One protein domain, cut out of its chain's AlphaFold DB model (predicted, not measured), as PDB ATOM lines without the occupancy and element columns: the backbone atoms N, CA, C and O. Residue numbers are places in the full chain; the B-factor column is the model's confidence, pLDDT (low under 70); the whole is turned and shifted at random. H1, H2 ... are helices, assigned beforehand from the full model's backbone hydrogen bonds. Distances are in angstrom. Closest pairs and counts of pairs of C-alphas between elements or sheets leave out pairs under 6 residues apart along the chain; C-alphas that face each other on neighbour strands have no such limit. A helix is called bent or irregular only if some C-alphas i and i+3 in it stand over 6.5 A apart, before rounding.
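What this domain is: This is residues 138 to 209 of the 289 residues of an uncharacterized protein of Nitrosomonas communis (UniProt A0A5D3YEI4). Two helices make the core: H1, and H2, which turns a sharp corner near residue 179 and packs on H1 with its residues 181 to 188. The short H3 is close to H2, and two long links, residues 154 to 170 and 189 to 203, fold round the helices. The printed part has 72 residues with three named helices, H1, H2 and H3 in that order, and no named strand; its class is all helix. It is compact, with a radius of gyration of the C-alphas of 11.1 A, and only just rounded, spanning 31 by 21 by 20 A.

Where its parts are: Find C-alpha 138 at (-43.374, 28.306, 49.255); from there H1, residues 138 to 153, runs 23.9 A. It is irregular, with C-alphas 139 and 142 at 7.5 A. Go on to C-alpha 171 at (-51.290, 19.997, 33.632), where H2, residues 171 to 188, begins and runs 20.8 A. It is irregular too, with C-alphas 176 and 179 at 8.0 A, and has a kink of 81 degrees near residue 179. H3, residues 204 to 208, ends at C-alpha 208 at (-45.198, 7.500, 37.607).

How they stand to each other: Look first at Val 148 and Leu 185: their C-alphas, 6.2 A apart, are the closest of H1 and H2, which touch. Their rough lines stand at a steep tilt of 66 degrees, the same way. H2 and H3 are close but not clearly touching; their closest C-alphas, of Arg 178 and Phe 204, are 6.6 A apart. H1 and H3 are only just apart, at 8.3 A between their closest C-alphas. In H3 every O i to N i+4 pair is within hydrogen-bond range, in H1 10 of 12 and in H2 11 of 14.

The domain as a whole: The C-alphas of Asp 139 and Ile 197, 32.1 A apart, are the two farthest apart. The printed part has no cut, and both links, H1 to H2 and H2 to H3, are long. The mean pLDDT of the printed part is 95.7, and no printed residue is under 70.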
ATOM      1  N   VAL A 138     -42.380  28.019  48.197       96.06
ATOM      2  CA  VAL A 138     -43.374  28.306  49.255       96.06
ATOM      3  C   VAL A 138     -44.796  28.454  48.698       96.06
ATOM      4  O   VAL A 138     -45.684  27.701  49.091       96.06
ATOM      5  N   ASP A 139     -44.999  29.298  47.683       95.50
ATOM      6  CA  ASP A 139     -46.333  29.577  47.104       95.50
ATOM      7  C   ASP A 139     -46.937  28.404  46.302       95.50
ATOM      8  O   ASP A 139     -48.089  28.419  45.848       95.50
ATOM      9  N   LYS A 140     -46.125  27.385  46.034       96.81
ATOM     10  CA  LYS A 140     -46.467  26.216  45.215       96.81
ATOM     11  C   LYS A 140     -46.524  24.951  46.069       96.81
ATOM     12  O   LYS A 140     -47.082  23.955  45.616       96.81
ATOM     13  N   TRP A 141     -45.986  24.990  47.288       97.62
ATOM     14  CA  TRP A 141     -45.713  23.808  48.096       97.62
ATOM     15  C   TRP A 141     -46.975  23.020  48.422       97.62
ATOM     16  O   TRP A 141     -47.006  21.811  48.220       97.62
ATOM     17  N   GLN A 142     -48.062  23.700  48.797       96.81
ATOM     18  CA  GLN A 142     -49.346  23.047  49.074       96.81
ATOM     19  C   GLN A 142     -49.856  22.230  47.875       96.81
ATOM     20  O   GLN A 142     -50.330  21.109  48.037       96.81
ATOM     21  N   ARG A 143     -49.711  22.759  46.652       97.62
ATOM     22  CA  ARG A 143     -50.100  22.059  45.418       97.62
ATOM     23  C   ARG A 143     -49.173  20.886  45.103       97.62
ATOM     24  O   ARG A 143     -49.647  19.858  44.635       97.62
ATOM     25  N   LEU A 144     -47.874  21.015  45.381       98.19
ATOM     26  CA  LEU A 144     -46.920  19.910  45.243       98.19
ATOM     27  C   LEU A 144     -47.258  18.764  46.206       98.19
ATOM     28  O   LEU A 144     -47.336  17.617  45.770       98.19
ATOM     29  N   LEU A 145     -47.541  19.071  47.477       97.94
ATOM     30  CA  LEU A 145     -47.973  18.074  48.461       97.94
ATOM     31  C   LEU A 145     -49.299  17.415  48.068       97.94
ATOM     32  O   LEU A 145     -49.440  16.206  48.232       97.94
ATOM     33  N   ALA A 146     -50.244  18.171  47.501       97.88
ATOM     34  CA  ALA A 146     -51.507  17.622  47.014       97.88
ATOM     35  C   ALA A 146     -51.306  16.615  45.867       97.88
ATOM     36  O   ALA A 146     -51.944  15.568  45.862       97.88
ATOM     37  N   ILE A 147     -50.387  16.886  44.930       98.00
ATOM     38  CA  ILE A 147     -50.035  15.940  43.853       98.00
ATOM     39  C   ILE A 147     -49.417  14.666  44.426       98.00
ATOM     40  O   ILE A 147     -49.798  13.567  44.026       98.00
ATOM     41  N   VAL A 148     -48.490  14.807  45.379       97.81
ATOM     42  CA  VAL A 148     -47.878  13.663  46.069       97.81
ATOM     43  C   VAL A 148     -48.950  12.832  46.779       97.81
ATOM     44  O   VAL A 148     -49.017  11.623  46.579       97.81
ATOM     45  N   ALA A 149     -49.837  13.477  47.540       97.25
ATOM     46  CA  ALA A 149     -50.937  12.812  48.232       97.25
ATOM     47  C   ALA A 149     -51.868  12.070  47.263       97.25
ATOM     48  O   ALA A 149     -52.237  10.925  47.510       97.25
ATOM     49  N   TRP A 150     -52.217  12.699  46.140       97.62
ATOM     50  CA  TRP A 150     -53.095  12.105  45.136       97.62
ATOM     51  C   TRP A 150     -52.476  10.861  44.487       97.62
ATOM     52  O   TRP A 150     -53.170   9.857  44.329       97.62
ATOM     53  N   LEU A 151     -51.173  10.884  44.177       97.06
ATOM     54  CA  LEU A 151     -50.462   9.734  43.606       97.06
ATOM     55  C   LEU A 151     -50.244   8.591  44.604       97.06
ATOM     56  O   LEU A 151     -50.184   7.441  44.181       97.06
ATOM     57  N   LYS A 152     -50.178   8.867  45.915       95.88
ATOM     58  CA  LYS A 152     -50.202   7.800  46.936       95.88
ATOM     59  C   LYS A 152     -51.508   7.006  46.890       95.88
ATOM     60  O   LYS A 152     -51.493   5.803  47.112       95.88
ATOM     61  N   VAL A 153     -52.626   7.683  46.620       96.50
ATOM     62  CA  VAL A 153     -53.955   7.053  46.526       96.50
ATOM     63  C   VAL A 153     -54.168   6.387  45.163       96.50
ATOM     64  O   VAL A 153     -54.820   5.352  45.087       96.50
ATOM     65  N   HIS A 154     -53.587   6.947  44.099       96.12
ATOM     66  CA  HIS A 154     -53.716   6.455  42.726       96.12
ATOM     67  C   HIS A 154     -52.342   6.088  42.140       96.12
ATOM     68  O   HIS A 154     -51.867   6.768  41.223       96.12
ATOM     69  N   PRO A 155     -51.670   5.042  42.659       95.44
ATOM     70  CA  PRO A 155     -50.390   4.618  42.112       95.44
ATOM     71  C   PRO A 155     -50.581   4.150  40.668       95.44
ATOM     72  O   PRO A 155     -51.492   3.380  40.371       95.44
ATOM     73  N   ARG A 156     -49.703   4.611  39.771       96.00
ATOM     74  CA  ARG A 156     -49.732   4.294  38.333       96.00
ATOM     75  C   ARG A 156     -51.120   4.517  37.702       96.00
ATOM     76  O   ARG A 156     -51.739   3.570  37.218       96.00
ATOM     77  N   PRO A 157     -51.622   5.762  37.688       96.38
ATOM     78  CA  PRO A 157     -53.037   6.043  37.475       96.38
ATOM     79  C   PRO A 157     -53.547   5.737  36.058       96.38
ATOM     80  O   PRO A 157     -54.753   5.665  35.860       96.38
ATOM     81  N   GLY A 158     -52.674   5.592  35.055       96.19
ATOM     82  CA  GLY A 158     -53.087   5.282  33.683       96.19
ATOM     83  C   GLY A 158     -53.913   6.392  33.028       96.19
ATOM     84  O   GLY A 158     -54.704   6.123  32.130       96.19
ATOM     85  N   VAL A 159     -53.735   7.640  33.470       96.31
ATOM     86  CA  VAL A 159     -54.439   8.825  32.951       96.31
ATOM     87  C   VAL A 159     -53.457   9.873  32.439       96.31
ATOM     88  O   VAL A 159     -52.290   9.900  32.834       96.31
ATOM     89  N   TYR A 160     -53.923  10.776  31.582       95.62
ATOM     90  CA  TYR A 160     -53.154  11.955  31.185       95.62
ATOM     91  C   TYR A 160     -53.059  12.957  32.340       95.62
ATOM     92  O   TYR A 160     -53.995  13.109  33.121       95.62
ATOM     93  N   LEU A 161     -51.986  13.756  32.384       94.88
ATOM     94  CA  LEU A 161     -51.801  14.796  33.414       94.88
ATOM     95  C   LEU A 161     -52.978  15.777  33.526       94.88
ATOM     96  O   LEU A 161     -53.240  16.316  34.595       94.88
ATOM     97  N   ARG A 162     -53.693  16.027  32.425       94.38
ATOM     98  CA  ARG A 162     -54.865  16.917  32.405       94.38
ATOM     99  C   ARG A 162     -56.084  16.334  33.130       94.38
ATOM    100  O   ARG A 162     -56.982  17.088  33.473       94.38
ATOM    101  N   GLN A 163     -56.120  15.021  33.330       94.88
ATOM    102  CA  GLN A 163     -57.196  14.320  34.030       94.88
ATOM    103  C   GLN A 163     -56.943  14.217  35.539       94.88
ATOM    104  O   GLN A 163     -57.776  13.670  36.252       94.88
ATOM    105  N   VAL A 164     -55.802  14.713  36.030       95.44
ATOM    106  CA  VAL A 164     -55.519  14.771  37.465       95.44
ATOM    107  C   VAL A 164     -56.468  15.777  38.108       95.44
ATOM    108  O   VAL A 164     -56.350  16.982  37.886       95.44
ATOM    109  N   ASP A 165     -57.408  15.265  38.896       93.19
ATOM    110  CA  ASP A 165     -58.449  16.057  39.544       93.19
ATOM    111  C   ASP A 165     -57.989  16.532  40.927       93.19
ATOM    112  O   ASP A 165     -58.251  15.909  41.956       93.19
ATOM    113  N   ILE A 166     -57.210  17.615  40.937       95.69
ATOM    114  CA  ILE A 166     -56.749  18.276  42.160       95.69
ATOM    115  C   ILE A 166     -57.069  19.773  42.051       95.69
ATOM    116  O   ILE A 166     -56.587  20.437  41.124       95.69
ATOM    117  N   PRO A 167     -57.821  20.353  43.006       92.44
ATOM    118  CA  PRO A 167     -58.149  21.773  42.990       92.44
ATOM    119  C   PRO A 167     -56.908  22.669  42.862       92.44
ATOM    120  O   PRO A 167     -55.946  22.556  43.623       92.44
ATOM    121  N   GLY A 168     -56.923  23.578  41.885       90.31
ATOM    122  CA  GLY A 168     -55.831  24.531  41.653       90.31
ATOM    123  C   GLY A 168     -54.571  23.948  40.992       90.31
ATOM    124  O   GLY A 168     -53.588  24.679  40.819       90.31
ATOM    125  N   VAL A 169     -54.584  22.671  40.592       95.44
ATOM    126  CA  VAL A 169     -53.505  22.023  39.836       95.44
ATOM    127  C   VAL A 169     -53.970  21.778  38.405       95.44
ATOM    128  O   VAL A 169     -54.929  21.066  38.150       95.44
ATOM    129  N   HIS A 170     -53.257  22.359  37.446       93.31
ATOM    130  CA  HIS A 170     -53.459  22.109  36.019       93.31
ATOM    131  C   HIS A 170     -52.237  21.397  35.429       93.31
ATOM    132  O   HIS A 170     -51.136  21.483  35.976       93.31
ATOM    133  N   SER A 171     -52.379  20.761  34.265       92.38
ATOM    134  CA  SER A 171     -51.290  19.997  33.632       92.38
ATOM    135  C   SER A 171     -49.994  20.804  33.462       92.38
ATOM    136  O   SER A 171     -48.933  20.310  33.833       92.38
ATOM    137  N   LYS A 172     -50.070  22.085  33.059       94.88
ATOM    138  CA  LYS A 172     -48.879  22.963  32.965       94.88
ATOM    139  C   LYS A 172     -48.111  23.122  34.286       94.88
ATOM    140  O   LYS A 172     -46.906  23.344  34.265       94.88
ATOM    141  N   PHE A 173     -48.792  23.036  35.432       97.00
ATOM    142  CA  PHE A 173     -48.148  23.122  36.743       97.00
ATOM    143  C   PHE A 173     -47.319  21.864  36.994       97.00
ATOM    144  O   PHE A 173     -46.144  21.961  37.335       97.00
ATOM    145  N   ILE A 174     -47.909  20.689  36.751       96.50
ATOM    146  CA  ILE A 174     -47.210  19.407  36.875       96.50
ATOM    147  C   ILE A 174     -46.019  19.373  35.914       96.50
ATOM    148  O   ILE A 174     -44.912  19.062  36.337       96.50
ATOM    149  N   GLU A 175     -46.220  19.766  34.653       95.19
ATOM    150  CA  GLU A 175     -45.178  19.842  33.619       95.19
ATOM    151  C   GLU A 175     -43.996  20.724  34.035       95.19
ATOM    152  O   GLU A 175     -42.847  20.289  33.948       95.19
ATOM    153  N   HIS A 176     -44.265  21.927  34.545       96.75
ATOM    154  CA  HIS A 176     -43.224  22.854  34.988       96.75
ATOM    155  C   HIS A 176     -42.458  22.344  36.222       96.75
ATOM    156  O   HIS A 176     -41.281  22.657  36.400       96.75
ATOM    157  N   HIS A 177     -43.100  21.527  37.062       97.44
ATOM    158  CA  HIS A 177     -42.533  21.041  38.321       97.44
ATOM    159  C   HIS A 177     -42.112  19.565  38.312       97.44
ATOM    160  O   HIS A 177     -41.737  19.053  39.367       97.44
ATOM    161  N   ARG A 178     -42.074  18.893  37.149       96.88
ATOM    162  CA  ARG A 178     -41.697  17.465  37.017       96.88
ATOM    163  C   ARG A 178     -40.400  17.102  37.731       96.88
ATOM    164  O   ARG A 178     -40.321  16.044  38.337       96.88
ATOM    165  N   GLY A 179     -39.392  17.974  37.676       97.12
ATOM    166  CA  GLY A 179     -38.105  17.722  38.328       97.12
ATOM    167  C   GLY A 179     -38.211  17.664  39.852       97.12
ATOM    168  O   GLY A 179     -37.661  16.762  40.468       97.12
ATOM    169  N   VAL A 180     -38.941  18.603  40.466       97.75
ATOM    170  CA  VAL A 180     -39.173  18.590  41.922       97.75
ATOM    171  C   VAL A 180     -40.089  17.431  42.284       97.75
ATOM    172  O   VAL A 180     -39.750  16.647  43.158       97.75
ATOM    173  N   LEU A 181     -41.221  17.298  41.587       98.00
ATOM    174  CA  LEU A 181     -42.185  16.228  41.827       98.00
ATOM    175  C   LEU A 181     -41.530  14.857  41.730       98.00
ATOM    176  O   LEU A 181     -41.824  14.011  42.555       98.00
ATOM    177  N   GLY A 182     -40.612  14.656  40.783       97.44
ATOM    178  CA  GLY A 182     -39.889  13.401  40.672       97.44
ATOM    179  C   GLY A 182     -39.104  13.066  41.941       97.44
ATOM    180  O   GLY A 182     -39.255  11.986  42.490       97.44
ATOM    181  N   GLU A 183     -38.344  14.024  42.466       97.50
ATOM    182  CA  GLU A 183     -37.591  13.820  43.709       97.50
ATOM    183  C   GLU A 183     -38.485  13.581  44.930       97.50
ATOM    184  O   GLU A 183     -38.099  12.836  45.824       97.50
ATOM    185  N   LEU A 184     -39.655  14.225  44.992       98.12
ATOM    186  CA  LEU A 184     -40.601  14.030  46.094       98.12
ATOM    187  C   LEU A 184     -41.296  12.666  45.990       98.12
ATOM    188  O   LEU A 184     -41.407  11.953  46.980       98.12
ATOM    189  N   LEU A 185     -41.754  12.293  44.795       97.81
ATOM    190  CA  LEU A 185     -42.457  11.035  44.556       97.81
ATOM    191  C   LEU A 185     -41.537   9.830  44.756       97.81
ATOM    192  O   LEU A 185     -41.979   8.852  45.346       97.81
ATOM    193  N   ASP A 186     -40.264   9.931  44.366       96.50
ATOM    194  CA  ASP A 186     -39.258   8.887  44.601       96.50
ATOM    195  C   ASP A 186     -39.042   8.569  46.092       96.50
ATOM    196  O   ASP A 186     -38.617   7.467  46.429       96.50
ATOM    197  N   LEU A 187     -39.322   9.521  46.990       96.75
ATOM    198  CA  LEU A 187     -39.204   9.326  48.439       96.75
ATOM    199  C   LEU A 187     -40.477   8.773  49.086       96.75
ATOM    200  O   LEU A 187     -40.413   8.231  50.186       96.75
ATOM    201  N   VAL A 188     -41.631   8.967  48.447       96.75
ATOM    202  CA  VAL A 188     -42.946   8.760  49.072       96.75
ATOM    203  C   VAL A 188     -43.682   7.562  48.488       96.75
ATOM    204  O   VAL A 188     -44.421   6.888  49.204       96.75
ATOM    205  N   LEU A 189     -43.532   7.312  47.188       96.62
ATOM    206  CA  LEU A 189     -44.182   6.189  46.532       96.62
ATOM    207  C   LEU A 189     -43.409   4.892  46.795       96.62
ATOM    208  O   LEU A 189     -42.178   4.907  46.867       96.62
ATOM    209  N   PRO A 190     -44.111   3.755  46.905       95.12
ATOM    210  CA  PRO A 190     -43.450   2.469  47.021       95.12
ATOM    211  C   PRO A 190     -42.759   2.098  45.697       95.12
ATOM    212  O   PRO A 190     -43.139   2.577  44.625       95.12
ATOM    213  N   ALA A 191     -41.739   1.240  45.762       94.75
ATOM    214  CA  ALA A 191     -40.873   0.944  44.620       94.75
ATOM    215  C   ALA A 191     -41.644   0.374  43.415       94.75
ATOM    216  O   ALA A 191     -41.339   0.708  42.276       94.75
ATOM    217  N   GLU A 192     -42.685  -0.424  43.653       94.25
ATOM    218  CA  GLU A 192     -43.560  -0.994  42.625       94.25
ATOM    219  C   GLU A 192     -44.402   0.047  41.870       94.25
ATOM    220  O   GLU A 192     -44.848  -0.202  40.748       94.25
ATOM    221  N   ALA A 193     -44.614   1.229  42.456       95.75
ATOM    222  CA  ALA A 193     -45.333   2.319  41.805       95.75
ATOM    223  C   ALA A 193     -44.429   3.152  40.880       95.75
ATOM    224  O   ALA A 193     -44.939   3.952  40.092       95.75
ATOM    225  N   ILE A 194     -43.110   2.944  40.931       97.12
ATOM    226  CA  ILE A 194     -42.106   3.702  40.184       97.12
ATOM    227  C   ILE A 194     -41.489   2.795  39.119       97.12
ATOM    228  O   ILE A 194     -40.943   1.742  39.428       97.12
ATOM    229  N   ASP A 195     -41.533   3.205  37.851       96.62
ATOM    230  CA  ASP A 195     -40.782   2.505  36.802       96.62
ATOM    231  C   ASP A 195     -39.274   2.825  36.946       96.62
ATOM    232  O   ASP A 195     -38.878   3.987  36.777       96.62
ATOM    233  N   PRO A 196     -38.414   1.830  37.254       93.50
ATOM    234  CA  PRO A 196     -36.992   2.058  37.493       93.50
ATOM    235  C   PRO A 196     -36.200   2.346  36.210       93.50
ATOM    236  O   PRO A 196     -35.091   2.872  36.293       93.50
ATOM    237  N   ILE A 197     -36.743   2.015  35.033       94.62
ATOM    238  CA  ILE A 197     -36.089   2.230  33.735       94.62
ATOM    239  C   ILE A 197     -36.287   3.683  33.280       94.62
ATOM    240  O   ILE A 197     -35.388   4.300  32.701       94.62
ATOM    241  N   ALA A 198     -37.455   4.255  33.575       92.44
ATOM    242  CA  ALA A 198     -37.795   5.626  33.224       92.44
ATOM    243  C   ALA A 198     -37.045   6.635  34.110       92.44
ATOM    244  O   ALA A 198     -37.194   6.645  35.331       92.44
ATOM    245  N   SER A 199     -36.273   7.537  33.498       89.44
ATOM    246  CA  SER A 199     -35.478   8.547  34.212       89.44
ATOM    247  C   SER A 199     -35.561   9.940  33.580       89.44
ATOM    248  O   SER A 199     -35.836  10.109  32.388       89.44
ATOM    249  N   GLY A 200     -35.314  10.969  34.394       90.75
ATOM    250  CA  GLY A 200     -35.384  12.368  33.970       90.75
ATOM    251  C   GLY A 200     -36.813  12.898  33.788       90.75
ATOM    252  O   GLY A 200     -37.807  12.193  33.945       90.75
ATOM    253  N   THR A 201     -36.927  14.187  33.460       91.56
ATOM    254  CA  THR A 201     -38.218  14.899  33.370       91.56
ATOM    255  C   THR A 201     -39.023  14.561  32.115       91.56
ATOM    256  O   THR A 201     -40.249  14.698  32.121       91.56
ATOM    257  N   ASN A 202     -38.361  14.109  31.049       90.25
ATOM    258  CA  ASN A 202     -39.026  13.721  29.803       90.25
ATOM    259  C   ASN A 202     -39.810  12.415  29.964       90.25
ATOM    260  O   ASN A 202     -40.878  12.288  29.383       90.25
ATOM    261  N   GLN A 203     -39.329  11.497  30.808       93.31
ATOM    262  CA  GLN A 203     -39.978  10.209  31.080       93.31
ATOM    263  C   GLN A 203     -40.834  10.247  32.359       93.31
ATOM    264  O   GLN A 203     -41.159   9.204  32.917       93.31
ATOM    265  N   PHE A 204     -41.198  11.440  32.848       96.06
ATOM    266  CA  PHE A 204     -41.975  11.605  34.084       96.06
ATOM    267  C   PHE A 204     -43.305  10.844  34.040       96.06
ATOM    268  O   PHE A 204     -43.685  10.213  35.023       96.06
ATOM    269  N   ALA A 205     -44.009  10.901  32.905       95.44
ATOM    270  CA  ALA A 205     -45.293  10.231  32.766       95.44
ATOM    271  C   ALA A 205     -45.127   8.710  32.862       95.44
ATOM    272  O   ALA A 205     -45.738   8.098  33.731       95.44
ATOM    273  N   GLN A 206     -44.208   8.129  32.084       95.00
ATOM    274  CA  GLN A 206     -43.862   6.710  32.189       95.00
ATOM    275  C   GLN A 206     -43.448   6.315  33.616       95.00
ATOM    276  O   GLN A 206     -43.964   5.332  34.154       95.00
ATOM    277  N   ARG A 207     -42.560   7.104  34.245       97.06
ATOM    278  CA  ARG A 207     -42.014   6.823  35.579       97.06
ATOM    279  C   ARG A 207     -43.106   6.631  36.625       97.06
ATOM    280  O   ARG A 207     -43.047   5.664  37.379       97.06
ATOM    281  N   TYR A 208     -44.110   7.505  36.622       97.44
ATOM    282  CA  TYR A 208     -45.198   7.500  37.607       97.44
ATOM    283  C   TYR A 208     -46.518   6.921  37.073       97.44
ATOM    284  O   TYR A 208     -47.549   7.032  37.728       97.44
ATOM    285  N   GLY A 209     -46.495   6.284  35.895       95.88
ATOM    286  CA  GLY A 209     -47.640   5.601  35.290       95.88
ATOM    287  C   GLY A 209     -48.756   6.519  34.782       95.88
ATOM    288  O   GLY A 209     -49.913   6.107  34.752       95.88
TER     289      GLY A 209